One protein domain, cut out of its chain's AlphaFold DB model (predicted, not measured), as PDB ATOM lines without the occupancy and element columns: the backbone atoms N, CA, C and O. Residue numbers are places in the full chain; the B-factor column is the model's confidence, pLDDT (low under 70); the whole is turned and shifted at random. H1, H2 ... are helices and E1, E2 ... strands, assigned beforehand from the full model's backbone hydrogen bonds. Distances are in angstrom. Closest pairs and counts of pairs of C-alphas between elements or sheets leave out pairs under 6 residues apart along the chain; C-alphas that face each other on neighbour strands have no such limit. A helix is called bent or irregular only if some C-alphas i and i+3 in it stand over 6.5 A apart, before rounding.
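This is residues 25 to 111, 122 to 157 and 178 to 233 of the 306 residues of an uncharacterized protein of Bosea sp. RAC05 (UniProt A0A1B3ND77). This is a body of two ends with loops between them: at one end a small two-stranded sheet, E1 and E2, with H2 and H3 close by, and at the other a group of helices in which H7 packs on H5, H6 and H8, while the short H1 packs on H8. Between the two ends lie the loop of residues 137 to 151 and the strand E3, with H4 coming close to E3 and, near its last residues, to H2. The printed part has 179 residues with eight named helices and three named strands, in the order H1, E1, H2, E2, H3, H4, E3, H5, H6, H7, H8. The sheet E1 - E2 is antiparallel, and the class is mostly helix, though under half of the residues, 88 of 179, are in named elements. The whole is compact, with a radius of gyration of the C-alphas of 16.9 A, and the C-alphas span 52 by 43 by 27 A.

H1, residues 25 to 28, touches residues 215 to 222 of H8, residues 213 to 230; the closest C-alphas are those of Val 25 and Gln 218, 6.0 A apart. E1, residues 50 to 53, and E2, residues 76 to 79, are antiparallel neighbours at 145 degrees, with N 53 and O 76 at 2.8 A and N 51 and O 78 at 2.9 A, both within hydrogen-bond range. The closest C-alphas of E2 and H2, residues 57 to 65, are those of Phe 76 and Ala 63, 7.9 A apart. H3, residues 86 to 91, is near H2, and its closest C-alpha to E1 is that of Tyr 91, 5.2 A from Leu 53. H4, residues 123 to 136, is close to H2 but not clearly touching, with the C-alphas of His 135 and Arg 57 at 6.6 A; they run the same way at a shallow tilt of 25 degrees. E3, residues 152 to 157, pairs with no named strand, but its residues 152 to 153 pair antiparallel with residues 178 to 179; its closest C-alpha to H4 is that of Cys 153, 6.1 A from Arg 130. H7, residues 198 to 209, is the hub. It touches H5, residues 181 to 185, with the C-alphas of Ile 201 and Met 185 closest at 6.8 A. H6, residues 189 to 194, and H7 form a helical hairpin, touching at Ala 192 and Ser 198, C-alphas 5.4 A apart, and running opposite ways at a shallow tilt of 22 degrees. H7 touches H8 with its residues 202 to 206 alone, the C-alphas of Arg 206 and Tyr 216 closest at 6.5 A; at 72 degrees they are only just about perpendicular. H1 and H7 are apart, as are H4 and H8. In H5, H6, H7 and H8 every O i to N i+4 pair is within hydrogen-bond range; H2 has 3 of 5, H4 7 of 10 and H3 0 of 2, with 2 of 3 O i to N i+3 pairs, while H1 is too short for an O i to N i+4 pair.

H1 begins at C-alpha 25, (55.625, -45.250, 41.030), and is 5.5 A long. E1 measures 9.7 A, E2 10.8 A and E3 15.8 A. H2 is 14.1 A long and irregular, with C-alphas 58 and 61 at 7.5 A; H3, 10.1 A, is irregular too, with C-alphas 87 and 90 at 7.2 A. H4 runs 20.2 A from C-alpha 123 at (27.836, -21.759, 51.970). H5 is 6.2 A long, H6 8.8 A and H7 16.3 A. H8, the longest helix, runs 25.5 A to C-alpha 230 at (42.998, -45.891, 53.635).

The C-alphas of Ala 65 and Arg 232 are the two farthest apart, at 53.1 A. Residues 112 to 121 are not printed, with 21.7 A from C-alpha 111 to C-alpha 122, and residues 158 to 177 are not printed, with 14.6 A from C-alpha 157 to C-alpha 178. The links H1 to E1 and H4 to E3 are long. The mean pLDDT of the printed part is 93.7; residue 42 alone is under 70.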
ATOM      1  N   VAL A  25      56.556 -46.377  40.894       92.44
ATOM      2  CA  VAL A  25      55.625 -45.250  41.030       92.44
ATOM      3  C   VAL A  25      56.310 -43.965  41.522       92.44
ATOM      4  O   VAL A  25      55.858 -42.872  41.204       92.44
ATOM      5  N   ALA A  26      57.432 -44.044  42.243       94.06
ATOM      6  CA  ALA A  26      58.152 -42.837  42.652       94.06
ATOM      7  C   ALA A  26      58.681 -42.052  41.445       94.06
ATOM      8  O   ALA A  26      58.521 -40.833  41.371       94.06
ATOM      9  N   ARG A  27      59.217 -42.768  40.446       93.81
ATOM     10  CA  ARG A  27      59.828 -42.170  39.250       93.81
ATOM     11  C   ARG A  27      58.828 -41.372  38.425       93.81
ATOM     12  O   ARG A  27      59.153 -40.314  37.895       93.81
ATOM     13  N   ILE A  28      57.583 -41.839  38.332       95.19
ATOM     14  CA  ILE A  28      56.568 -41.132  37.541       95.19
ATOM     15  C   ILE A  28      56.148 -39.795  38.175       95.19
ATOM     16  O   ILE A  28      55.613 -38.937  37.471       95.19
ATOM     17  N   HIS A  29      56.431 -39.601  39.468       94.25
ATOM     18  CA  HIS A  29      56.134 -38.399  40.249       94.25
ATOM     19  C   HIS A  29      57.332 -37.454  40.441       94.25
ATOM     20  O   HIS A  29      57.182 -36.393  41.063       94.25
ATOM     21  N   GLU A  30      58.503 -37.807  39.908       93.88
ATOM     22  CA  GLU A  30      59.677 -36.938  39.898       93.88
ATOM     23  C   GLU A  30      59.435 -35.678  39.045       93.88
ATOM     24  O   GLU A  30      58.632 -35.703  38.103       93.88
ATOM     25  N   PRO A  31      60.105 -34.553  39.358       94.62
ATOM     26  CA  PRO A  31      60.084 -33.368  38.510       94.62
ATOM     27  C   PRO A  31      60.426 -33.689  37.051       94.62
ATOM     28  O   PRO A  31      61.396 -34.388  36.768       94.62
ATOM     29  N   ARG A  32      59.653 -33.132  36.114       94.69
ATOM     30  CA  ARG A  32      59.837 -33.319  34.671       94.69
ATOM     31  C   ARG A  32      60.174 -32.011  33.972       94.69
ATOM     32  O   ARG A  32      59.756 -30.924  34.384       94.69
ATOM     33  N   ILE A  33      60.891 -32.151  32.857       94.00
ATOM     34  CA  ILE A  33      61.133 -31.078  31.896       94.00
ATOM     35  C   ILE A  33      60.293 -31.345  30.653       94.00
ATOM     36  O   ILE A  33      60.415 -32.380  30.004       94.00
ATOM     37  N   ARG A  34      59.444 -30.385  30.306       92.75
ATOM     38  CA  ARG A  34      58.644 -30.382  29.088       92.75
ATOM     39  C   ARG A  34      59.422 -29.708  27.961       92.75
ATOM     40  O   ARG A  34      59.748 -28.527  28.050       92.75
ATOM     41  N   THR A  35      59.695 -30.457  26.897       88.12
ATOM     42  CA  THR A  35      60.407 -29.971  25.701       88.12
ATOM     43  C   THR A  35      59.466 -29.431  24.628       88.12
ATOM     44  O   THR A  35      59.841 -28.528  23.887       88.12
ATOM     45  N   LEU A  36      58.235 -29.943  24.570       90.06
ATOM     46  CA  LEU A  36      57.201 -29.535  23.623       90.06
ATOM     47  C   LEU A  36      55.928 -29.152  24.370       90.06
ATOM     48  O   LEU A  36      55.558 -29.805  25.344       90.06
ATOM     49  N   LEU A  37      55.239 -28.115  23.896       91.25
ATOM     50  CA  LEU A  37      53.938 -27.720  24.425       91.25
ATOM     51  C   LEU A  37      52.866 -28.710  23.924       91.25
ATOM     52  O   LEU A  37      52.618 -28.745  22.717       91.25
ATOM     53  N   PRO A  38      52.206 -29.494  24.802       90.69
ATOM     54  CA  PRO A  38      51.142 -30.395  24.387       90.69
ATOM     55  C   PRO A  38      50.000 -29.628  23.726       90.69
ATOM     56  O   PRO A  38      49.823 -28.421  23.942       90.69
ATOM     57  N   ARG A  39      49.164 -30.341  22.968       85.31
ATOM     58  CA  ARG A  39      47.868 -29.782  22.575       85.31
ATOM     59  C   ARG A  39      47.101 -29.411  23.844       85.31
ATOM     60  O   ARG A  39      47.060 -30.173  24.806       85.31
ATOM     61  N   GLY A  40      46.570 -28.191  23.859       78.31
ATOM     62  CA  GLY A  40      45.715 -27.737  24.945       78.31
ATOM     63  C   GLY A  40      44.394 -28.493  24.927       78.31
ATOM     64  O   GLY A  40      43.995 -29.028  23.894       78.31
ATOM     65  N   PHE A  41      43.699 -28.491  26.055       81.88
ATOM     66  CA  PHE A  41      42.288 -28.846  26.060       81.88
ATOM     67  C   PHE A  41      41.537 -27.602  25.603       81.88
ATOM     68  O   PHE A  41      41.641 -26.566  26.255       81.88
ATOM     69  N   GLY A  42      40.921 -27.678  24.427       64.56
ATOM     70  CA  GLY A  42      40.185 -26.556  23.860       64.56
ATOM     71  C   GLY A  42      38.899 -26.282  24.632       64.56
ATOM     72  O   GLY A  42      38.293 -27.198  25.187       64.56
ATOM     73  N   GLY A  43      38.495 -25.023  24.604       73.00
ATOM     74  CA  GLY A  43      37.189 -24.519  25.000       73.00
ATOM     75  C   GLY A  43      36.974 -23.172  24.319       73.00
ATOM     76  O   GLY A  43      37.804 -22.734  23.514       73.00
ATOM     77  N   GLU A  44      35.865 -22.508  24.619       84.69
ATOM     78  CA  GLU A  44      35.535 -21.220  23.995       84.69
ATOM     79  C   GLU A  44      36.477 -20.095  24.440       84.69
ATOM     80  O   GLU A  44      36.757 -19.181  23.670       84.69
ATOM     81  N   TRP A  45      37.028 -20.185  25.656       92.25
ATOM     82  CA  TRP A  45      37.961 -19.204  26.204       92.25
ATOM     83  C   TRP A  45      39.262 -19.881  26.663       92.25
ATOM     84  O   TRP A  45      39.207 -20.890  27.363       92.25
ATOM     85  N   PRO A  46      40.448 -19.348  26.320       91.06
ATOM     86  CA  PRO A  46      40.720 -18.086  25.609       91.06
ATOM     87  C   PRO A  46      40.525 -18.168  24.085       91.06
ATOM     88  O   PRO A  46      40.893 -17.246  23.363       91.06
ATOM     89  N   GLY A  47      39.983 -19.284  23.598       88.00
ATOM     90  CA  GLY A  47      39.737 -19.545  22.190       88.00
ATOM     91  C   GLY A  47      40.859 -20.338  21.509       88.00
ATOM     92  O   GLY A  47      41.936 -20.566  22.082       88.00
ATOM     93  N   PRO A  48      40.619 -20.797  20.269       88.31
ATOM     94  CA  PRO A  48      41.600 -21.547  19.495       88.31
ATOM     95  C   PRO A  48      42.907 -20.766  19.311       88.31
ATOM     96  O   PRO A  48      42.902 -19.585  18.985       88.31
ATOM     97  N   GLY A  49      44.049 -21.432  19.500       91.12
ATOM     98  CA  GLY A  49      45.370 -20.815  19.314       91.12
ATOM     99  C   GLY A  49      45.890 -20.001  20.504       91.12
ATOM    100  O   GLY A  49      47.049 -19.587  20.474       91.12
ATOM    101  N   TYR A  50      45.113 -19.861  21.583       94.94
ATOM    102  CA  TYR A  50      45.507 -19.151  22.804       94.94
ATOM    103  C   TYR A  50      45.637 -20.082  24.021       94.94
ATOM    104  O   TYR A  50      45.280 -21.265  23.992       94.94
ATOM    105  N   ILE A  51      46.227 -19.563  25.098       96.19
ATOM    106  CA  ILE A  51      46.278 -20.215  26.409       96.19
ATOM    107  C   ILE A  51      46.075 -19.189  27.523       96.19
ATOM    108  O   ILE A  51      46.689 -18.121  27.510       96.19
ATOM    109  N   GLY A  52      45.196 -19.516  28.471       96.81
ATOM    110  CA  GLY A  52      44.932 -18.671  29.623       96.81
ATOM    111  C   GLY A  52      46.102 -18.716  30.596       96.81
ATOM    112  O   GLY A  52      46.748 -19.752  30.768       96.81
ATOM    113  N   LEU A  53      46.369 -17.584  31.229       97.44
ATOM    114  CA  LEU A  53      47.446 -17.389  32.183       97.44
ATOM    115  C   LEU A  53      46.892 -17.325  33.609       97.44
ATOM    116  O   LEU A  53      45.908 -16.639  33.887       97.44
ATOM    117  N   ASN A  54      47.575 -17.986  34.538       97.00
ATOM    118  CA  ASN A  54      47.331 -17.865  35.966       97.00
ATOM    119  C   ASN A  54      47.981 -16.584  36.498       97.00
ATOM    120  O   ASN A  54      49.104 -16.603  37.005       97.00
ATOM    121  N   VAL A  55      47.281 -15.460  36.335       96.94
ATOM    122  CA  VAL A  55      47.735 -14.129  36.763       96.94
ATOM    123  C   VAL A  55      46.946 -13.687  38.001       96.94
ATOM    124  O   VAL A  55      45.808 -13.225  37.867       96.94
ATOM    125  N   PRO A  56      47.526 -13.784  39.214       94.25
ATOM    126  CA  PRO A  56      46.917 -13.219  40.410       94.25
ATOM    127  C   PRO A  56      46.686 -11.715  40.261       94.25
ATOM    128  O   PRO A  56      47.409 -11.029  39.535       94.25
ATOM    129  N   ARG A  57      45.731 -11.165  41.022       91.56
ATOM    130  CA  ARG A  57      45.413  -9.723  40.994       91.56
ATOM    131  C   ARG A  57      46.649  -8.832  41.188       91.56
ATOM    132  O   ARG A  57      46.764  -7.819  40.506       91.56
ATOM    133  N   SER A  58      47.569  -9.225  42.069       92.56
ATOM    134  CA  SER A  58      48.816  -8.499  42.354       92.56
ATOM    135  C   SER A  58      49.802  -8.464  41.181       92.56
ATOM    136  O   SER A  58      50.626  -7.558  41.120       92.56
ATOM    137  N   SER A  59      49.708  -9.399  40.233       95.12
ATOM    138  CA  SER A  59      50.642  -9.519  39.105       95.12
ATOM    139  C   SER A  59      50.070  -9.019  37.776       95.12
ATOM    140  O   SER A  59      50.738  -9.125  36.749       95.12
ATOM    141  N   ARG A  60      48.854  -8.457  37.766       95.31
ATOM    142  CA  ARG A  60      48.185  -7.989  36.537       95.31
ATOM    143  C   ARG A  60      48.986  -6.921  35.798       95.31
ATOM    144  O   ARG A  60      49.187  -7.045  34.596       95.31
ATOM    145  N   ALA A  61      49.496  -5.921  36.516       96.31
ATOM    146  CA  ALA A  61      50.315  -4.864  35.919       96.31
ATOM    147  C   ALA A  61      51.589  -5.427  35.264       96.31
ATOM    148  O   ALA A  61      51.941  -5.037  34.154       96.31
ATOM    149  N   ALA A  62      52.237  -6.402  35.911       95.62
ATOM    150  CA  ALA A  62      53.408  -7.072  35.358       95.62
ATOM    151  C   ALA A  62      53.064  -7.902  34.110       95.62
ATOM    152  O   ALA A  62      53.795  -7.855  33.126       95.62
ATOM    153  N   ALA A  63      51.942  -8.631  34.111       96.12
ATOM    154  CA  ALA A  63      51.496  -9.393  32.943       96.12
ATOM    155  C   ALA A  63      51.164  -8.482  31.744       96.12
ATOM    156  O   ALA A  63      51.568  -8.789  30.622       96.12
ATOM    157  N   LEU A  64      50.502  -7.343  31.984       96.88
ATOM    158  CA  LEU A  64      50.244  -6.322  30.960       96.88
ATOM    159  C   LEU A  64      51.548  -5.769  30.376       96.88
ATOM    160  O   LEU A  64      51.699  -5.730  29.160       96.88
ATOM    161  N   ALA A  65      52.515  -5.416  31.229       97.19
ATOM    162  CA  ALA A  65      53.817  -4.909  30.792       97.19
ATOM    163  C   ALA A  65      54.604  -5.920  29.932       97.19
ATOM    164  O   ALA A  65      55.395  -5.524  29.081       97.19
ATOM    165  N   LEU A  66      54.373  -7.225  30.118       96.50
ATOM    166  CA  LEU A  66      54.964  -8.289  29.298       96.50
ATOM    167  C   LEU A  66      54.236  -8.524  27.961       96.50
ATOM    168  O   LEU A  66      54.736  -9.298  27.131       96.50
ATOM    169  N   GLY A  67      53.089  -7.866  27.754       97.31
ATOM    170  CA  GLY A  67      52.273  -7.920  26.539       97.31
ATOM    171  C   GLY A  67      51.141  -8.951  26.566       97.31
ATOM    172  O   GLY A  67      50.772  -9.457  25.510       97.31
ATOM    173  N   ALA A  68      50.621  -9.322  27.741       97.81
ATOM    174  CA  ALA A  68      49.505 -10.264  27.828       97.81
ATOM    175  C   ALA A  68      48.195  -9.613  27.361       97.81
ATOM    176  O   ALA A  68      47.897  -8.477  27.731       97.81
ATOM    177  N   GLY A  69      47.386 -10.364  26.612       97.88
ATOM    178  CA  GLY A  69      45.995 -10.000  26.356       97.88
ATOM    179  C   GLY A  69      45.132 -10.264  27.589       97.88
ATOM    180  O   GLY A  69      45.494 -11.068  28.454       97.88
ATOM    181  N   HIS A  70      43.979  -9.606  27.669       97.12
ATOM    182  CA  HIS A  70      42.953  -9.912  28.659       97.12
ATOM    183  C   HIS A  70      41.556  -9.690  28.082       97.12
ATOM    184  O   HIS A  70      41.387  -8.977  27.097       97.12
ATOM    185  N   ASP A  71      40.557 -10.307  28.702       94.94
ATOM    186  CA  ASP A  71      39.151 -10.091  28.366       94.94
ATOM    187  C   ASP A  71      38.472  -9.071  29.299       94.94
ATOM    188  O   ASP A  71      39.112  -8.437  30.150       94.94
ATOM    189  N   GLU A  72      37.155  -8.919  29.143       93.56
ATOM    190  CA  GLU A  72      36.305  -8.058  29.977       93.56
ATOM    191  C   GLU A  72      36.283  -8.475  31.460       93.56
ATOM    192  O   GLU A  72      36.142  -7.627  32.342       93.56
ATOM    193  N   TYR A  73      36.529  -9.757  31.758       91.81
ATOM    194  CA  TYR A  73      36.595 -10.307  33.116       91.81
ATOM    195  C   TYR A  73      37.996 -10.221  33.733       91.81
ATOM    196  O   TYR A  73      38.219 -10.726  34.838       91.81
ATOM    197  N   GLN A  74      38.948  -9.569  33.055       93.25
ATOM    198  CA  GLN A  74      40.339  -9.442  33.497       93.25
ATOM    199  C   GLN A  74      41.043 -10.803  33.635       93.25
ATOM    200  O   GLN A  74      41.930 -10.966  34.484       93.25
ATOM    201  N   ARG A  75      40.644 -11.785  32.817       95.81
ATOM    202  CA  ARG A  75      41.359 -13.053  32.647       95.81
ATOM    203  C   ARG A  75      42.399 -12.879  31.552       95.81
ATOM    204  O   ARG A  75      42.093 -12.384  30.471       95.81
ATOM    205  N   PHE A  76      43.629 -13.287  31.838       97.81
ATOM    206  CA  PHE A  76      44.779 -13.034  30.974       97.81
ATOM    207  C   PHE A  76      45.072 -14.215  30.057       97.81
ATOM    208  O   PHE A  76      44.880 -15.365  30.450       97.81
ATOM    209  N   PHE A  77      45.576 -13.945  28.857       97.75
ATOM    210  CA  PHE A  77      45.938 -14.969  27.880       97.75
ATOM    211  C   PHE A  77      47.072 -14.511  26.956       97.75
ATOM    212  O   PHE A  77      47.360 -13.321  26.821       97.75
ATOM    213  N   VAL A  78      47.713 -15.479  26.302       97.44
ATOM    214  CA  VAL A  78      48.720 -15.268  25.247       97.44
ATOM    215  C   VAL A  78      48.514 -16.267  24.120       97.44
ATOM    216  O   VAL A  78      47.859 -17.298  24.308       97.44
ATOM    217  N   ALA A  79      49.082 -15.994  22.944       95.94
ATOM    218  CA  ALA A  79      49.101 -16.984  21.874       95.94
ATOM    219  C   ALA A  79      49.881 -18.226  22.334       95.94
ATOM    220  O   ALA A  79      50.916 -18.120  22.997       95.94
ATOM    221  N   ARG A  80      49.431 -19.428  21.962       94.06
ATOM    222  CA  ARG A  80      50.119 -20.678  22.342       94.06
ATOM    223  C   ARG A  80      51.562 -20.720  21.851       94.06
ATOM    224  O   ARG A  80      52.416 -21.250  22.550       94.06
ATOM    225  N   SER A  81      51.836 -20.137  20.685       93.38
ATOM    226  CA  SER A  81      53.190 -20.001  20.138       93.38
ATOM    227  C   SER A  81      54.106 -19.145  21.017       93.38
ATOM    228  O   SER A  81      55.312 -19.349  21.002       93.38
ATOM    229  N   GLN A  82      53.552 -18.229  21.816       94.69
ATOM    230  CA  GLN A  82      54.312 -17.392  22.743       94.69
ATOM    231  C   GLN A  82      54.558 -18.084  24.085       94.69
ATOM    232  O   GLN A  82      55.513 -17.735  24.767       94.69
ATOM    233  N   ALA A  83      53.756 -19.082  24.471       92.88
ATOM    234  CA  ALA A  83      53.863 -19.749  25.774       92.88
ATOM    235  C   ALA A  83      55.213 -20.460  26.015       92.88
ATOM    236  O   ALA A  83      55.543 -20.791  27.151       92.88
ATOM    237  N   VAL A  84      56.007 -20.691  24.965       90.44
ATOM    238  CA  VAL A  84      57.369 -21.241  25.080       90.44
ATOM    239  C   VAL A  84      58.391 -20.218  25.594       90.44
ATOM    240  O   VAL A  84      59.452 -20.617  26.070       90.44
ATOM    241  N   ASP A  85      58.078 -18.920  25.528       93.06
ATOM    242  CA  ASP A  85      58.945 -17.849  26.017       93.06
ATOM    243  C   ASP A  85      59.104 -17.946  27.553       93.06
ATOM    244  O   ASP A  85      58.102 -17.981  28.287       93.06
ATOM    245  N   PRO A  86      60.350 -17.975  28.073       92.12
ATOM    246  CA  PRO A  86      60.632 -18.008  29.503       92.12
ATOM    247  C   PRO A  86      59.907 -16.940  30.333       92.12
ATOM    248  O   PRO A  86      59.562 -17.221  31.482       92.12
ATOM    249  N   LYS A  87      59.624 -15.751  29.777       94.00
ATOM    250  CA  LYS A  87      58.955 -14.662  30.513       94.00
ATOM    251  C   LYS A  87      57.548 -15.029  30.980       94.00
ATOM    252  O   LYS A  87      57.082 -14.516  31.995       94.00
ATOM    253  N   TRP A  88      56.882 -15.941  30.267       95.50
ATOM    254  CA  TRP A  88      55.545 -16.401  30.630       95.50
ATOM    255  C   TRP A  88      55.560 -17.493  31.678       95.50
ATOM    256  O   TRP A  88      54.538 -17.681  32.338       95.50
ATOM    257  N   GLN A  89      56.696 -18.174  31.883       93.44
ATOM    258  CA  GLN A  89      56.787 -19.312  32.793       93.44
ATOM    259  C   GLN A  89      56.104 -19.039  34.128       93.44
ATOM    260  O   GLN A  89      55.268 -19.864  34.447       93.44
ATOM    261  N   PRO A  90      56.298 -17.910  34.845       93.25
ATOM    262  CA  PRO A  90      55.626 -17.629  36.120       93.25
ATOM    263  C   PRO A  90      54.091 -17.652  36.107       93.25
ATOM    264  O   PRO A  90      53.506 -17.887  37.163       93.25
ATOM    265  N   TYR A  91      53.453 -17.462  34.951       96.06
ATOM    266  CA  TYR A  91      51.998 -17.351  34.793       96.06
ATOM    267  C   TYR A  91      51.374 -18.520  34.031       96.06
ATOM    268  O   TYR A  91      50.155 -18.600  33.933       96.06
ATOM    269  N   LEU A  92      52.166 -19.428  33.463       96.19
ATOM    270  CA  LEU A  92      51.607 -20.522  32.673       96.19
ATOM    271  C   LEU A  92      50.837 -21.521  33.556       96.19
ATOM    272  O   LEU A  92      51.268 -21.797  34.681       96.19
ATOM    273  N   PRO A  93      49.752 -22.120  33.045       96.19
ATOM    274  CA  PRO A  93      49.122 -23.271  33.677       96.19
ATOM    275  C   PRO A  93      50.024 -24.499  33.571       96.19
ATOM    276  O   PRO A  93      50.933 -24.557  32.737       96.19
ATOM    277  N   LEU A  94      49.757 -25.511  34.399       96.06
ATOM    278  CA  LEU A  94      50.607 -26.696  34.532       96.06
ATOM    279  C   LEU A  94      50.946 -27.362  33.190       96.06
ATOM    280  O   LEU A  94      52.098 -27.731  32.965       96.06
ATOM    281  N   ILE A  95      49.972 -27.467  32.278       95.81
ATOM    282  CA  ILE A  95      50.149 -28.071  30.946       95.81
ATOM    283  C   ILE A  95      51.224 -27.380  30.089       95.81
ATOM    284  O   ILE A  95      51.771 -27.996  29.178       95.81
ATOM    285  N   ALA A  96      51.535 -26.110  30.362       95.31
ATOM    286  CA  ALA A  96      52.465 -25.298  29.579       95.31
ATOM    287  C   ALA A  96      53.773 -24.962  30.314       95.31
ATOM    288  O   ALA A  96      54.656 -24.320  29.750       95.31
ATOM    289  N   ARG A  97      53.940 -25.414  31.560       94.88
ATOM    290  CA  ARG A  97      55.165 -25.186  32.338       94.88
ATOM    291  C   ARG A  97      56.315 -26.034  31.818       94.88
ATOM    292  O   ARG A  97      56.145 -27.228  31.579       94.88
ATOM    293  N   LYS A  98      57.499 -25.437  31.681       94.38
ATOM    294  CA  LYS A  98      58.709 -26.148  31.251       94.38
ATOM    295  C   LYS A  98      59.226 -27.078  32.344       94.38
ATOM    296  O   LYS A  98      59.470 -28.240  32.064       94.38
ATOM    297  N   HIS A  99      59.366 -26.583  33.571       94.19
ATOM    298  CA  HIS A  99      59.814 -27.369  34.725       94.19
ATOM    299  C   HIS A  99      58.637 -27.528  35.676       94.19
ATOM    300  O   HIS A  99      58.129 -26.533  36.197       94.19
ATOM    301  N   PHE A 100      58.172 -28.757  35.870       95.56
ATOM    302  CA  PHE A 100      56.976 -29.002  36.664       95.56
ATOM    303  C   PHE A 100      57.057 -30.314  37.427       95.56
ATOM    304  O   PHE A 100      57.784 -31.230  37.045       95.56
ATOM    305  N   LYS A 101      56.280 -30.413  38.502       95.25
ATOM    306  CA  LYS A 101      56.044 -31.674  39.194       95.25
ATOM    307  C   LYS A 101      54.711 -32.266  38.723       95.25
ATOM    308  O   LYS A 101      53.716 -31.537  38.726       95.25
ATOM    309  N   PRO A 102      54.663 -33.544  38.307       95.69
ATOM    310  CA  PRO A 102      53.415 -34.195  37.920       95.69
ATOM    311  C   PRO A 102      52.339 -34.096  39.012       95.69
ATOM    312  O   PRO A 102      52.637 -34.164  40.214       95.69
ATOM    313  N   LEU A 103      51.079 -33.959  38.583       94.56
ATOM    314  CA  LEU A 103      49.918 -34.097  39.461       94.56
ATOM    315  C   LEU A 103      49.942 -35.482  40.099       94.56
ATOM    316  O   LEU A 103      50.078 -36.485  39.399       94.56
ATOM    317  N   CYS A 104      49.792 -35.520  41.420       91.38
ATOM    318  CA  CYS A 104      49.518 -36.747  42.150       91.38
ATOM    319  C   CYS A 104      48.024 -36.768  42.427       91.38
ATOM    320  O   CYS A 104      47.539 -35.950  43.206       91.38
ATOM    321  N   VAL A 105      47.295 -37.633  41.733       89.44
ATOM    322  CA  VAL A 105      45.865 -37.790  41.955       89.44
ATOM    323  C   VAL A 105      45.654 -38.953  42.912       89.44
ATOM    324  O   VAL A 105      45.626 -40.115  42.513       89.44
ATOM    325  N   ASP A 106      45.494 -38.620  44.186       85.62
ATOM    326  CA  ASP A 106      45.077 -39.587  45.192       85.62
ATOM    327  C   ASP A 106      43.550 -39.678  45.215       85.62
ATOM    328  O   ASP A 106      42.841 -38.680  45.070       85.62
ATOM    329  N   MET A 107      43.038 -40.888  45.424       89.88
ATOM    330  CA  MET A 107      41.620 -41.071  45.709       89.88
ATOM    331  C   MET A 107      41.330 -40.736  47.165       89.88
ATOM    332  O   MET A 107      42.093 -41.093  48.067       89.88
ATOM    333  N   ILE A 108      40.198 -40.070  47.383       91.44
ATOM    334  CA  ILE A 108      39.674 -39.859  48.727       91.44
ATOM    335  C   ILE A 108      39.228 -41.221  49.279       91.44
ATOM    336  O   ILE A 108      38.493 -41.924  48.585       91.44
ATOM    337  N   PRO A 109      39.644 -41.606  50.496       92.31
ATOM    338  CA  PRO A 109      39.194 -42.842  51.122       92.31
ATOM    339  C   PRO A 109      37.678 -42.851  51.293       92.31
ATOM    340  O   PRO A 109      37.094 -41.820  51.638       92.31
ATOM    341  N   GLU A 110      37.047 -44.015  51.133       90.69
ATOM    342  CA  GLU A 110      35.599 -44.152  51.325       90.69
ATOM    343  C   GLU A 110      35.188 -43.657  52.705       90.69
ATOM    344  O   GLU A 110      34.274 -42.855  52.805       90.69
ATOM    345  N   SER A 111      35.929 -44.010  53.757       88.50
ATOM    346  CA  SER A 111      35.669 -43.563  55.131       88.50
ATOM    347  C   SER A 111      35.716 -42.041  55.347       88.50
ATOM    348  O   SER A 111      35.253 -41.575  56.384       88.50
ATOM    349  N   THR A 122      29.036 -24.083  56.088       97.25
ATOM    350  CA  THR A 122      27.990 -23.240  55.498       97.25
ATOM    351  C   THR A 122      28.460 -22.672  54.160       97.25
ATOM    352  O   THR A 122      29.655 -22.425  53.949       97.25
ATOM    353  N   ASP A 123      27.517 -22.371  53.264       96.62
ATOM    354  CA  ASP A 123      27.836 -21.759  51.970       96.62
ATOM    355  C   ASP A 123      28.652 -20.469  52.126       96.62
ATOM    356  O   ASP A 123      29.554 -20.210  51.331       96.62
ATOM    357  N   SER A 124      28.370 -19.657  53.152       96.19
ATOM    358  CA  SER A 124      29.121 -18.426  53.421       96.19
ATOM    359  C   SER A 124      30.587 -18.722  53.741       96.19
ATOM    360  O   SER A 124      31.477 -18.186  53.074       96.19
ATOM    361  N   SER A 125      30.837 -19.623  54.698       96.88
ATOM    362  CA  SER A 125      32.191 -19.993  55.120       96.88
ATOM    363  C   SER A 125      32.970 -20.668  53.985       96.88
ATOM    364  O   SER A 125      34.110 -20.296  53.696       96.88
ATOM    365  N   TRP A 126      32.336 -21.573  53.231       97.19
ATOM    366  CA  TRP A 126      32.968 -22.191  52.062       97.19
ATOM    367  C   TRP A 126      33.279 -21.179  50.949       97.19
ATOM    368  O   TRP A 126      34.356 -21.215  50.344       97.19
ATOM    369  N   ASN A 127      32.357 -20.252  50.667       96.12
ATOM    370  CA  ASN A 127      32.549 -19.215  49.655       96.12
ATOM    371  C   ASN A 127      33.710 -18.279  49.992       96.12
ATOM    372  O   ASN A 127      34.448 -17.890  49.086       96.12
ATOM    373  N   GLU A 128      33.877 -17.916  51.262       94.75
ATOM    374  CA  GLU A 128      35.000 -17.103  51.725       94.75
ATOM    375  C   GLU A 128      36.340 -17.782  51.417       94.75
ATOM    376  O   GLU A 128      37.210 -17.195  50.768       94.75
ATOM    377  N   ILE A 129      36.461 -19.060  51.775       94.69
ATOM    378  CA  ILE A 129      37.699 -19.828  51.632       94.69
ATOM    379  C   ILE A 129      38.021 -20.087  50.157       94.69
ATOM    380  O   ILE A 129      39.124 -19.782  49.690       94.69
ATOM    381  N   ARG A 130      37.060 -20.601  49.378       95.56
ATOM    382  CA  ARG A 130      37.316 -21.033  47.993       95.56
ATOM    383  C   ARG A 130      37.646 -19.882  47.044       95.56
ATOM    384  O   ARG A 130      38.388 -20.089  46.083       95.56
ATOM    385  N   ARG A 131      37.137 -18.666  47.300       94.12
ATOM    386  CA  ARG A 131      37.411 -17.474  46.469       94.12
ATOM    387  C   ARG A 131      38.897 -17.140  46.416       94.12
ATOM    388  O   ARG A 131      39.373 -16.703  45.370       94.12
ATOM    389  N   SER A 132      39.637 -17.392  47.498       92.31
ATOM    390  CA  SER A 132      41.090 -17.191  47.527       92.31
ATOM    391  C   SER A 132      41.799 -17.978  46.413       92.31
ATOM    392  O   SER A 132      42.645 -17.416  45.716       92.31
ATOM    393  N   SER A 133      41.379 -19.225  46.158       94.69
ATOM    394  CA  SER A 133      41.937 -20.060  45.087       94.69
ATOM    395  C   SER A 133      41.666 -19.479  43.695       94.69
ATOM    396  O   SER A 133      42.563 -19.442  42.853       94.69
ATOM    397  N   TYR A 134      40.462 -18.942  43.462       95.25
ATOM    398  CA  TYR A 134      40.091 -18.316  42.190       95.25
ATOM    399  C   TYR A 134      40.866 -17.020  41.949       95.25
ATOM    400  O   TYR A 134      41.330 -16.768  40.840       95.25
ATOM    401  N   HIS A 135      41.054 -16.203  42.988       93.25
ATOM    402  CA  HIS A 135      41.861 -14.989  42.889       93.25
ATOM    403  C   HIS A 135      43.339 -15.299  42.640       93.25
ATOM    404  O   HIS A 135      43.970 -14.620  41.828       93.25
ATOM    405  N   ALA A 136      43.879 -16.330  43.295       92.56
ATOM    406  CA  ALA A 136      45.253 -16.775  43.095       92.56
ATOM    407  C   ALA A 136      45.487 -17.318  41.676       92.56
ATOM    408  O   ALA A 136      46.550 -17.097  41.105       92.56
ATOM    409  N   SER A 137      44.494 -17.975  41.070       94.69
ATOM    410  CA  SER A 137      44.619 -18.505  39.710       94.69
ATOM    411  C   SER A 137      44.306 -17.499  38.601       94.69
ATOM    412  O   SER A 137      44.370 -17.863  37.426       94.69
ATOM    413  N   GLY A 138      43.934 -16.260  38.943       95.56
ATOM    414  CA  GLY A 138      43.467 -15.273  37.967       95.56
ATOM    415  C   GLY A 138      42.130 -15.646  37.327       95.56
ATOM    416  O   GLY A 138      41.866 -15.246  36.198       95.56
ATOM    417  N   THR A 139      41.295 -16.430  38.020       95.06
ATOM    418  CA  THR A 139      40.026 -16.986  37.510       95.06
ATOM    419  C   THR A 139      40.197 -17.815  36.234       95.06
ATOM    420  O   THR A 139      39.321 -17.871  35.377       95.06
ATOM    421  N   VAL A 140      41.331 -18.509  36.147       95.94
ATOM    422  CA  VAL A 140      41.678 -19.451  35.081       95.94
ATOM    423  C   VAL A 140      42.060 -20.793  35.706       95.94
ATOM    424  O   VAL A 140      42.621 -20.835  36.802       95.94
ATOM    425  N   CYS A 141      41.767 -21.904  35.033       97.06
ATOM    426  CA  CYS A 141      42.153 -23.241  35.477       97.06
ATOM    427  C   CYS A 141      43.680 -23.346  35.633       97.06
ATOM    428  O   CYS A 141      44.420 -23.161  34.663       97.06
ATOM    429  N   LEU A 142      44.152 -23.707  36.831       96.81
ATOM    430  CA  LEU A 142      45.581 -23.902  37.128       96.81
ATOM    431  C   LEU A 142      46.218 -25.019  36.290       96.81
ATOM    432  O   LEU A 142      47.409 -24.982  35.987       96.81
ATOM    433  N   CYS A 143      45.431 -26.024  35.903       96.62
ATOM    434  CA  CYS A 143      45.945 -27.177  35.176       96.62
ATOM    435  C   CYS A 143      46.107 -26.898  33.679       96.62
ATOM    436  O   CYS A 143      47.139 -27.243  33.103       96.62
ATOM    437  N   CYS A 144      45.104 -26.287  33.038       95.94
ATOM    438  CA  CYS A 144      45.055 -26.206  31.577       95.94
ATOM    439  C   CYS A 144      44.878 -24.817  30.965       95.94
ATOM    440  O   CYS A 144      44.982 -24.709  29.745       95.94
ATOM    441  N   GLY A 145      44.624 -23.773  31.757       95.69
ATOM    442  CA  GLY A 145      44.407 -22.430  31.215       95.69
ATOM    443  C   GLY A 145      42.988 -22.165  30.697       95.69
ATOM    444  O   GLY A 145      42.764 -21.125  30.095       95.69
ATOM    445  N   GLU A 146      42.044 -23.088  30.904       93.50
ATOM    446  CA  GLU A 146      40.626 -22.927  30.537       93.50
ATOM    447  C   GLU A 146      39.903 -21.971  31.495       93.50
ATOM    448  O   GLU A 146      40.213 -21.943  32.690       93.50
ATOM    449  N   GLY A 147      38.901 -21.247  31.000       91.12
ATOM    450  CA  GLY A 147      38.137 -20.283  31.795       91.12
ATOM    451  C   GLY A 147      36.692 -20.047  31.347       91.12
ATOM    452  O   GLY A 147      35.989 -19.345  32.057       91.12
ATOM    453  N   SER A 148      36.220 -20.623  30.236       87.56
ATOM    454  CA  SER A 148      34.854 -20.434  29.700       87.56
ATOM    455  C   SER A 148      33.747 -20.821  30.683       87.56
ATOM    456  O   SER A 148      32.725 -20.146  30.757       87.56
ATOM    457  N   GLY A 149      33.954 -21.879  31.469       86.12
ATOM    458  CA  GLY A 149      32.987 -22.380  32.443       86.12
ATOM    459  C   GLY A 149      33.276 -21.973  33.887       86.12
ATOM    460  O   GLY A 149      34.358 -21.494  34.232       86.12
ATOM    461  N   ALA A 150      32.313 -22.254  34.768       90.81
ATOM    462  CA  ALA A 150      32.485 -22.066  36.203       90.81
ATOM    463  C   ALA A 150      33.659 -22.908  36.731       90.81
ATOM    464  O   ALA A 150      33.686 -24.137  36.594       90.81
ATOM    465  N   LEU A 151      34.620 -22.241  37.373       95.31
ATOM    466  CA  LEU A 151      35.698 -22.931  38.065       95.31
ATOM    467  C   LEU A 151      35.175 -23.643  39.307       95.31
ATOM    468  O   LEU A 151      34.308 -23.163  40.040       95.31
ATOM    469  N   GLN A 152      35.768 -24.796  39.559       96.38
ATOM    470  CA  GLN A 152      35.565 -25.606  40.742       96.38
ATOM    471  C   GLN A 152      36.798 -25.465  41.635       96.38
ATOM    472  O   GLN A 152      37.896 -25.167  41.162       96.38
ATOM    473  N   CYS A 153      36.594 -25.598  42.942       97.19
ATOM    474  CA  CYS A 153      37.673 -25.567  43.918       97.19
ATOM    475  C   CYS A 153      37.946 -27.001  44.358       97.19
ATOM    476  O   CYS A 153      37.078 -27.623  44.966       97.19
ATOM    477  N   HIS A 154      39.119 -27.519  44.010       96.56
ATOM    478  CA  HIS A 154      39.571 -28.838  44.426       96.56
ATOM    479  C   HIS A 154      40.386 -28.730  45.715       96.56
ATOM    480  O   HIS A 154      41.323 -27.934  45.787       96.56
ATOM    481  N   GLU A 155      40.032 -29.533  46.712       95.81
ATOM    482  CA  GLU A 155      40.765 -29.653  47.972       95.81
ATOM    483  C   GLU A 155      41.940 -30.616  47.797       95.81
ATOM    484  O   GLU A 155      41.756 -31.768  47.409       95.81
ATOM    485  N   VAL A 156      43.148 -30.136  48.079       94.69
ATOM    486  CA  VAL A 156      44.378 -30.917  47.981       94.69
ATOM    487  C   VAL A 156      44.700 -31.488  49.350       94.69
ATOM    488  O   VAL A 156      44.998 -30.736  50.279       94.69
ATOM    489  N   TRP A 157      44.675 -32.810  49.452       94.75
ATOM    490  CA  TRP A 157      44.857 -33.534  50.703       94.75
ATOM    491  C   TRP A 157      46.182 -34.289  50.741       94.75
ATOM    492  O   TRP A 157      46.673 -34.778  49.726       94.75
ATOM    493  N   ALA A 178      41.944 -23.888  41.912       97.12
ATOM    494  CA  ALA A 178      40.957 -23.433  40.953       97.12
ATOM    495  C   ALA A 178      41.124 -24.198  39.631       97.12
ATOM    496  O   ALA A 178      42.120 -24.032  38.919       97.12
ATOM    497  N   VAL A 179      40.156 -25.045  39.294       97.44
ATOM    498  CA  VAL A 179      40.214 -25.936  38.125       97.44
ATOM    499  C   VAL A 179      38.894 -25.936  37.358       97.44
ATOM    500  O   VAL A 179      37.827 -25.770  37.942       97.44
ATOM    501  N   CYS A 180      38.937 -26.115  36.038       96.25
ATOM    502  CA  CYS A 180      37.720 -26.317  35.247       96.25
ATOM    503  C   CYS A 180      37.105 -27.697  35.543       96.25
ATOM    504  O   CYS A 180      37.812 -28.598  35.992       96.25
ATOM    505  N   GLY A 181      35.814 -27.888  35.248       94.75
ATOM    506  CA  GLY A 181      35.109 -29.159  35.484       94.75
ATOM    507  C   GLY A 181      35.844 -30.404  34.951       94.75
ATOM    508  O   GLY A 181      36.068 -31.335  35.725       94.75
ATOM    509  N   PRO A 182      36.315 -30.419  33.688       94.38
ATOM    510  CA  PRO A 182      37.082 -31.546  33.153       94.38
ATOM    511  C   PRO A 182      38.399 -31.821  33.895       94.38
ATOM    512  O   PRO A 182      38.756 -32.975  34.114       94.38
ATOM    513  N   CYS A 183      39.132 -30.779  34.305       96.06
ATOM    514  CA  CYS A 183      40.338 -30.958  35.117       96.06
ATOM    515  C   CYS A 183      40.013 -31.373  36.554       96.06
ATOM    516  O   CYS A 183      40.779 -32.133  37.135       96.06
ATOM    517  N   HIS A 184      38.891 -30.923  37.120       95.94
ATOM    518  CA  HIS A 184      38.457 -31.364  38.440       95.94
ATOM    519  C   HIS A 184      38.096 -32.851  38.445       95.94
ATOM    520  O   HIS A 184      38.451 -33.557  39.381       95.94
ATOM    521  N   MET A 185      37.457 -33.347  37.379       95.44
ATOM    522  CA  MET A 185      37.065 -34.756  37.262       95.44
ATOM    523  C   MET A 185      38.257 -35.720  37.311       95.44
ATOM    524  O   MET A 185      38.093 -36.851  37.756       95.44
ATOM    525  N   MET A 186      39.465 -35.273  36.939       95.25
ATOM    526  CA  MET A 186      40.674 -36.091  37.090       95.25
ATOM    527  C   MET A 186      40.878 -36.545  38.532       95.25
ATOM    528  O   MET A 186      41.318 -37.665  38.727       95.25
ATOM    529  N   PHE A 187      40.521 -35.714  39.518       94.06
ATOM    530  CA  PHE A 187      40.667 -36.021  40.942       94.06
ATOM    531  C   PHE A 187      39.574 -36.938  41.502       94.06
ATOM    532  O   PHE A 187      39.624 -37.314  42.669       94.06
ATOM    533  N   HIS A 188      38.587 -37.311  40.682       91.62
ATOM    534  CA  HIS A 188      37.469 -38.169  41.074       91.62
ATOM    535  C   HIS A 188      37.358 -39.383  40.141       91.62
ATOM    536  O   HIS A 188      36.317 -39.563  39.507       91.62
ATOM    537  N   PRO A 189      38.395 -40.235  40.030       89.81
ATOM    538  CA  PRO A 189      38.410 -41.333  39.061       89.81
ATOM    539  C   PRO A 189      37.258 -42.331  39.259       89.81
ATOM    540  O   PRO A 189      36.679 -42.787  38.276       89.81
ATOM    541  N   GLY A 190      36.842 -42.600  40.503       87.12
ATOM    542  CA  GLY A 190      35.662 -43.433  40.777       87.12
ATOM    543  C   GLY A 190      34.359 -42.835  40.226       87.12
ATOM    544  O   GLY A 190      33.569 -43.535  39.596       87.12
ATOM    545  N   LEU A 191      34.155 -41.521  40.389       88.81
ATOM    546  CA  LEU A 191      32.995 -40.821  39.823       88.81
ATOM    547  C   LEU A 191      33.069 -40.741  38.295       88.81
ATOM    548  O   LEU A 191      32.047 -40.882  37.625       88.81
ATOM    549  N   ALA A 192      34.264 -40.514  37.747       91.38
ATOM    550  CA  ALA A 192      34.490 -40.507  36.308       91.38
ATOM    551  C   ALA A 192      34.108 -41.858  35.693       91.38
ATOM    552  O   ALA A 192      33.407 -41.878  34.686       91.38
ATOM    553  N   ASN A 193      34.472 -42.967  36.345       90.31
ATOM    554  CA  ASN A 193      34.112 -44.309  35.905       90.31
ATOM    555  C   ASN A 193      32.597 -44.527  35.846       90.31
ATOM    556  O   ASN A 193      32.077 -44.954  34.821       90.31
ATOM    557  N   ILE A 194      31.875 -44.137  36.899       90.00
ATOM    558  CA  ILE A 194      30.404 -44.231  36.947       90.00
ATOM    559  C   ILE A 194      29.747 -43.424  35.823       90.00
ATOM    560  O   ILE A 194      28.690 -43.791  35.321       90.00
ATOM    561  N   ARG A 195      30.374 -42.317  35.420       93.38
ATOM    562  CA  ARG A 195      29.883 -41.435  34.356       93.38
ATOM    563  C   ARG A 195      30.374 -41.819  32.958       93.38
ATOM    564  O   ARG A 195      30.053 -41.101  32.018       93.38
ATOM    565  N   GLY A 196      31.159 -42.888  32.808       95.19
ATOM    566  CA  GLY A 196      31.744 -43.279  31.522       95.19
ATOM    567  C   GLY A 196      32.825 -42.320  31.005       95.19
ATOM    568  O   GLY A 196      33.071 -42.265  29.809       95.19
ATOM    569  N   LEU A 197      33.470 -41.553  31.891       95.75
ATOM    570  CA  LEU A 197      34.478 -40.532  31.564       95.75
ATOM    571  C   LEU A 197      35.924 -40.996  31.828       95.75
ATOM    572  O   LEU A 197      36.842 -40.175  31.838       95.75
ATOM    573  N   SER A 198      36.143 -42.290  32.085       94.44
ATOM    574  CA  SER A 198      37.460 -42.845  32.446       94.44
ATOM    575  C   SER A 198      38.534 -42.570  31.391       94.44
ATOM    576  O   SER A 198      39.641 -42.152  31.731       94.44
ATOM    577  N   GLU A 199      38.209 -42.757  30.112       95.75
ATOM    578  CA  GLU A 199      39.156 -42.525  29.016       95.75
ATOM    579  C   GLU A 199      39.524 -41.037  28.891       95.75
ATOM    580  O   GLU A 199      40.698 -40.685  28.746       95.75
ATOM    581  N   ASP A 200      38.542 -40.145  29.046       95.00
ATOM    582  CA  ASP A 200      38.756 -38.698  29.001       95.00
ATOM    583  C   ASP A 200      39.695 -38.225  30.111       95.00
ATOM    584  O   ASP A 200      40.635 -37.459  29.860       95.00
ATOM    585  N   ILE A 201      39.473 -38.683  31.351       95.00
ATOM    586  CA  ILE A 201      40.343 -38.304  32.468       95.00
ATOM    587  C   ILE A 201      41.735 -38.920  32.335       95.00
ATOM    588  O   ILE A 201      42.714 -38.247  32.658       95.00
ATOM    589  N   GLN A 202      41.848 -40.142  31.802       95.88
ATOM    590  CA  GLN A 202      43.129 -40.789  31.535       95.88
ATOM    591  C   GLN A 202      43.932 -39.984  30.514       95.88
ATOM    592  O   GLN A 202      45.079 -39.612  30.775       95.88
ATOM    593  N   ASN A 203      43.329 -39.666  29.367       96.06
ATOM    594  CA  ASN A 203      43.966 -38.884  28.311       96.06
ATOM    595  C   ASN A 203      44.377 -37.498  28.812       96.06
ATOM    596  O   ASN A 203      45.478 -37.013  28.521       96.06
ATOM    597  N   ARG A 204      43.527 -36.874  29.632       96.00
ATOM    598  CA  ARG A 204      43.803 -35.571  30.234       96.00
ATOM    599  C   ARG A 204      44.969 -35.619  31.219       96.00
ATOM    600  O   ARG A 204      45.898 -34.818  31.083       96.00
ATOM    601  N   LEU A 205      44.956 -36.554  32.169       96.00
ATOM    602  CA  LEU A 205      46.010 -36.684  33.176       96.00
ATOM    603  C   LEU A 205      47.348 -37.032  32.520       96.00
ATOM    604  O   LEU A 205      48.362 -36.407  32.825       96.00
ATOM    605  N   ARG A 206      47.337 -37.939  31.534       96.56
ATOM    606  CA  ARG A 206      48.520 -38.279  30.732       96.56
ATOM    607  C   ARG A 206      49.098 -37.082  29.999       96.56
ATOM    608  O   ARG A 206      50.304 -36.866  30.042       96.56
ATOM    609  N   THR A 207      48.255 -36.271  29.371       96.56
ATOM    610  CA  THR A 207      48.704 -35.075  28.649       96.56
ATOM    611  C   THR A 207      49.308 -34.033  29.600       96.56
ATOM    612  O   THR A 207      50.361 -33.463  29.309       96.56
ATOM    613  N   ILE A 208      48.683 -33.797  30.761       96.19
ATOM    614  CA  ILE A 208      49.171 -32.830  31.759       96.19
ATOM    615  C   ILE A 208      50.477 -33.297  32.404       96.19
ATOM    616  O   ILE A 208      51.395 -32.493  32.567       96.19
ATOM    617  N   ASN A 209      50.578 -34.581  32.742       96.44
ATOM    618  CA  ASN A 209      51.751 -35.136  33.414       96.44
ATOM    619  C   ASN A 209      52.858 -35.575  32.452       96.44
ATOM    620  O   ASN A 209      53.967 -35.866  32.894       96.44
ATOM    621  N   VAL A 210      52.586 -35.579  31.143       96.12
ATOM    622  CA  VAL A 210      53.463 -36.164  30.118       96.12
ATOM    623  C   VAL A 210      53.737 -37.635  30.443       96.12
ATOM    624  O   VAL A 210      54.880 -38.082  30.438       96.12
ATOM    625  N   TRP A 211      52.674 -38.368  30.785       96.06
ATOM    626  CA  TRP A 211      52.743 -39.788  31.112       96.06
ATOM    627  C   TRP A 211      52.432 -40.677  29.911       96.06
ATOM    628  O   TRP A 211      51.478 -40.443  29.156       96.06
ATOM    629  N   SER A 212      53.200 -41.756  29.779       96.44
ATOM    630  CA  SER A 212      52.835 -42.883  28.923       96.44
ATOM    631  C   SER A 212      51.582 -43.597  29.460       96.44
ATOM    632  O   SER A 212      51.118 -43.337  30.574       96.44
ATOM    633  N   SER A 213      51.007 -44.505  28.664       96.81
ATOM    634  CA  SER A 213      49.908 -45.359  29.144       96.81
ATOM    635  C   SER A 213      50.337 -46.186  30.359       96.81
ATOM    636  O   SER A 213      49.572 -46.325  31.307       96.81
ATOM    637  N   ASP A 214      51.570 -46.697  30.338       97.44
ATOM    638  CA  ASP A 214      52.128 -47.517  31.410       97.44
ATOM    639  C   ASP A 214      52.335 -46.705  32.695       97.44
ATOM    640  O   ASP A 214      51.902 -47.119  33.764       97.44
ATOM    641  N   GLU A 215      52.882 -45.491  32.590       97.38
ATOM    642  CA  GLU A 215      53.065 -44.602  33.745       97.38
ATOM    643  C   GLU A 215      51.724 -44.222  34.390       97.38
ATOM    644  O   GLU A 215      51.595 -44.229  35.615       97.38
ATOM    645  N   TYR A 216      50.692 -43.957  33.580       96.50
ATOM    646  CA  TYR A 216      49.338 -43.757  34.096       96.50
ATOM    647  C   TYR A 216      48.809 -45.004  34.813       96.50
ATOM    648  O   TYR A 216      48.257 -44.888  35.905       96.50
ATOM    649  N   ASN A 217      48.995 -46.193  34.237       95.38
ATOM    650  CA  ASN A 217      48.544 -47.440  34.851       95.38
ATOM    651  C   ASN A 217      49.262 -47.699  36.183       95.38
ATOM    652  O   ASN A 217      48.616 -48.091  37.153       95.38
ATOM    653  N   GLN A 218      50.565 -47.416  36.269       95.75
ATOM    654  CA  GLN A 218      51.322 -47.481  37.522       95.75
ATOM    655  C   GLN A 218      50.735 -46.535  38.583       95.75
ATOM    656  O   GLN A 218      50.559 -46.944  39.737       95.75
ATOM    657  N   HIS A 219      50.387 -45.301  38.200       95.50
ATOM    658  CA  HIS A 219      49.732 -44.343  39.092       95.50
ATOM    659  C   HIS A 219      48.351 -44.834  39.548       95.50
ATOM    660  O   HIS A 219      48.079 -44.873  40.746       95.50
ATOM    661  N   ALA A 220      47.504 -45.266  38.610       93.94
ATOM    662  CA  ALA A 220      46.149 -45.730  38.891       93.94
ATOM    663  C   ALA A 220      46.145 -46.963  39.809       93.94
ATOM    664  O   ALA A 220      45.401 -47.011  40.786       93.94
ATOM    665  N   GLN A 221      47.031 -47.934  39.563       93.94
ATOM    666  CA  GLN A 221      47.188 -49.107  40.427       93.94
ATOM    667  C   GLN A 221      47.649 -48.722  41.835       93.94
ATOM    668  O   GLN A 221      47.167 -49.285  42.818       93.94
ATOM    669  N   HIS A 222      48.580 -47.771  41.956       94.00
ATOM    670  CA  HIS A 222      48.988 -47.258  43.260       94.00
ATOM    671  C   HIS A 222      47.826 -46.564  43.980       94.00
ATOM    672  O   HIS A 222      47.554 -46.909  45.129       94.00
ATOM    673  N   GLY A 223      47.102 -45.675  43.296       93.44
ATOM    674  CA  GLY A 223      45.920 -45.001  43.834       93.44
ATOM    675  C   GLY A 223      44.860 -45.991  44.322       93.44
ATOM    676  O   GLY A 223      44.403 -45.877  45.454       93.44
ATOM    677  N   ASN A 224      44.544 -47.021  43.526       92.88
ATOM    678  CA  ASN A 224      43.607 -48.091  43.897       92.88
ATOM    679  C   ASN A 224      44.044 -48.842  45.161       92.88
ATOM    680  O   ASN A 224      43.227 -49.087  46.049       92.88
ATOM    681  N   ARG A 225      45.337 -49.172  45.280       93.81
ATOM    682  CA  ARG A 225      45.873 -49.815  46.490       93.81
ATOM    683  C   ARG A 225      45.762 -48.906  47.711       93.81
ATOM    684  O   ARG A 225      45.288 -49.359  48.751       93.81
ATOM    685  N   MET A 226      46.170 -47.643  47.590       93.81
ATOM    686  CA  MET A 226      46.109 -46.695  48.705       93.81
ATOM    687  C   MET A 226      44.668 -46.423  49.131       93.81
ATOM    688  O   MET A 226      44.391 -46.415  50.324       93.81
ATOM    689  N   HIS A 227      43.736 -46.304  48.187       93.75
ATOM    690  CA  HIS A 227      42.304 -46.199  48.474       93.75
ATOM    691  C   HIS A 227      41.788 -47.377  49.294       93.75
ATOM    692  O   HIS A 227      41.161 -47.176  50.331       93.75
ATOM    693  N   ALA A 228      42.102 -48.608  48.881       93.50
ATOM    694  CA  ALA A 228      41.665 -49.814  49.583       93.50
ATOM    695  C   ALA A 228      42.234 -49.925  51.010       93.50
ATOM    696  O   ALA A 228      41.561 -50.444  51.901       93.50
ATOM    697  N   ILE A 229      43.464 -49.448  51.234       93.56
ATOM    698  CA  ILE A 229      44.101 -49.411  52.560       93.56
ATOM    699  C   ILE A 229      43.468 -48.313  53.418       93.56
ATOM    700  O   ILE A 229      42.974 -48.581  54.513       93.56
ATOM    701  N   ARG A 230      43.445 -47.081  52.906       94.25
ATOM    702  CA  ARG A 230      42.998 -45.891  53.635       94.25
ATOM    703  C   ARG A 230      41.502 -45.906  53.938       94.25
ATOM    704  O   ARG A 230      41.081 -45.278  54.900       94.25
ATOM    705  N   SER A 231      40.697 -46.635  53.168       93.56
ATOM    706  CA  SER A 231      39.251 -46.758  53.410       93.56
ATOM    707  C   SER A 231      38.898 -47.603  54.641       93.56
ATOM    708  O   SER A 231      37.737 -47.645  55.035       93.56
ATOM    709  N   ARG A 232      39.876 -48.273  55.269       91.75
ATOM    710  CA  ARG A 232      39.670 -49.142  56.445       91.75
ATOM    711  C   ARG A 232      39.801 -48.425  57.789       91.75
ATOM    712  O   ARG A 232      39.690 -49.069  58.827       91.75
ATOM    713  N   VAL A 233      40.096 -47.130  57.778       91.06
ATOM    714  CA  VAL A 233      40.395 -46.341  58.982       91.06
ATOM    715  C   VAL A 233      39.568 -45.061  59.010       91.06
ATOM    716  O   VAL A 233      39.081 -44.614  57.972       91.06
TER     717      VAL A 233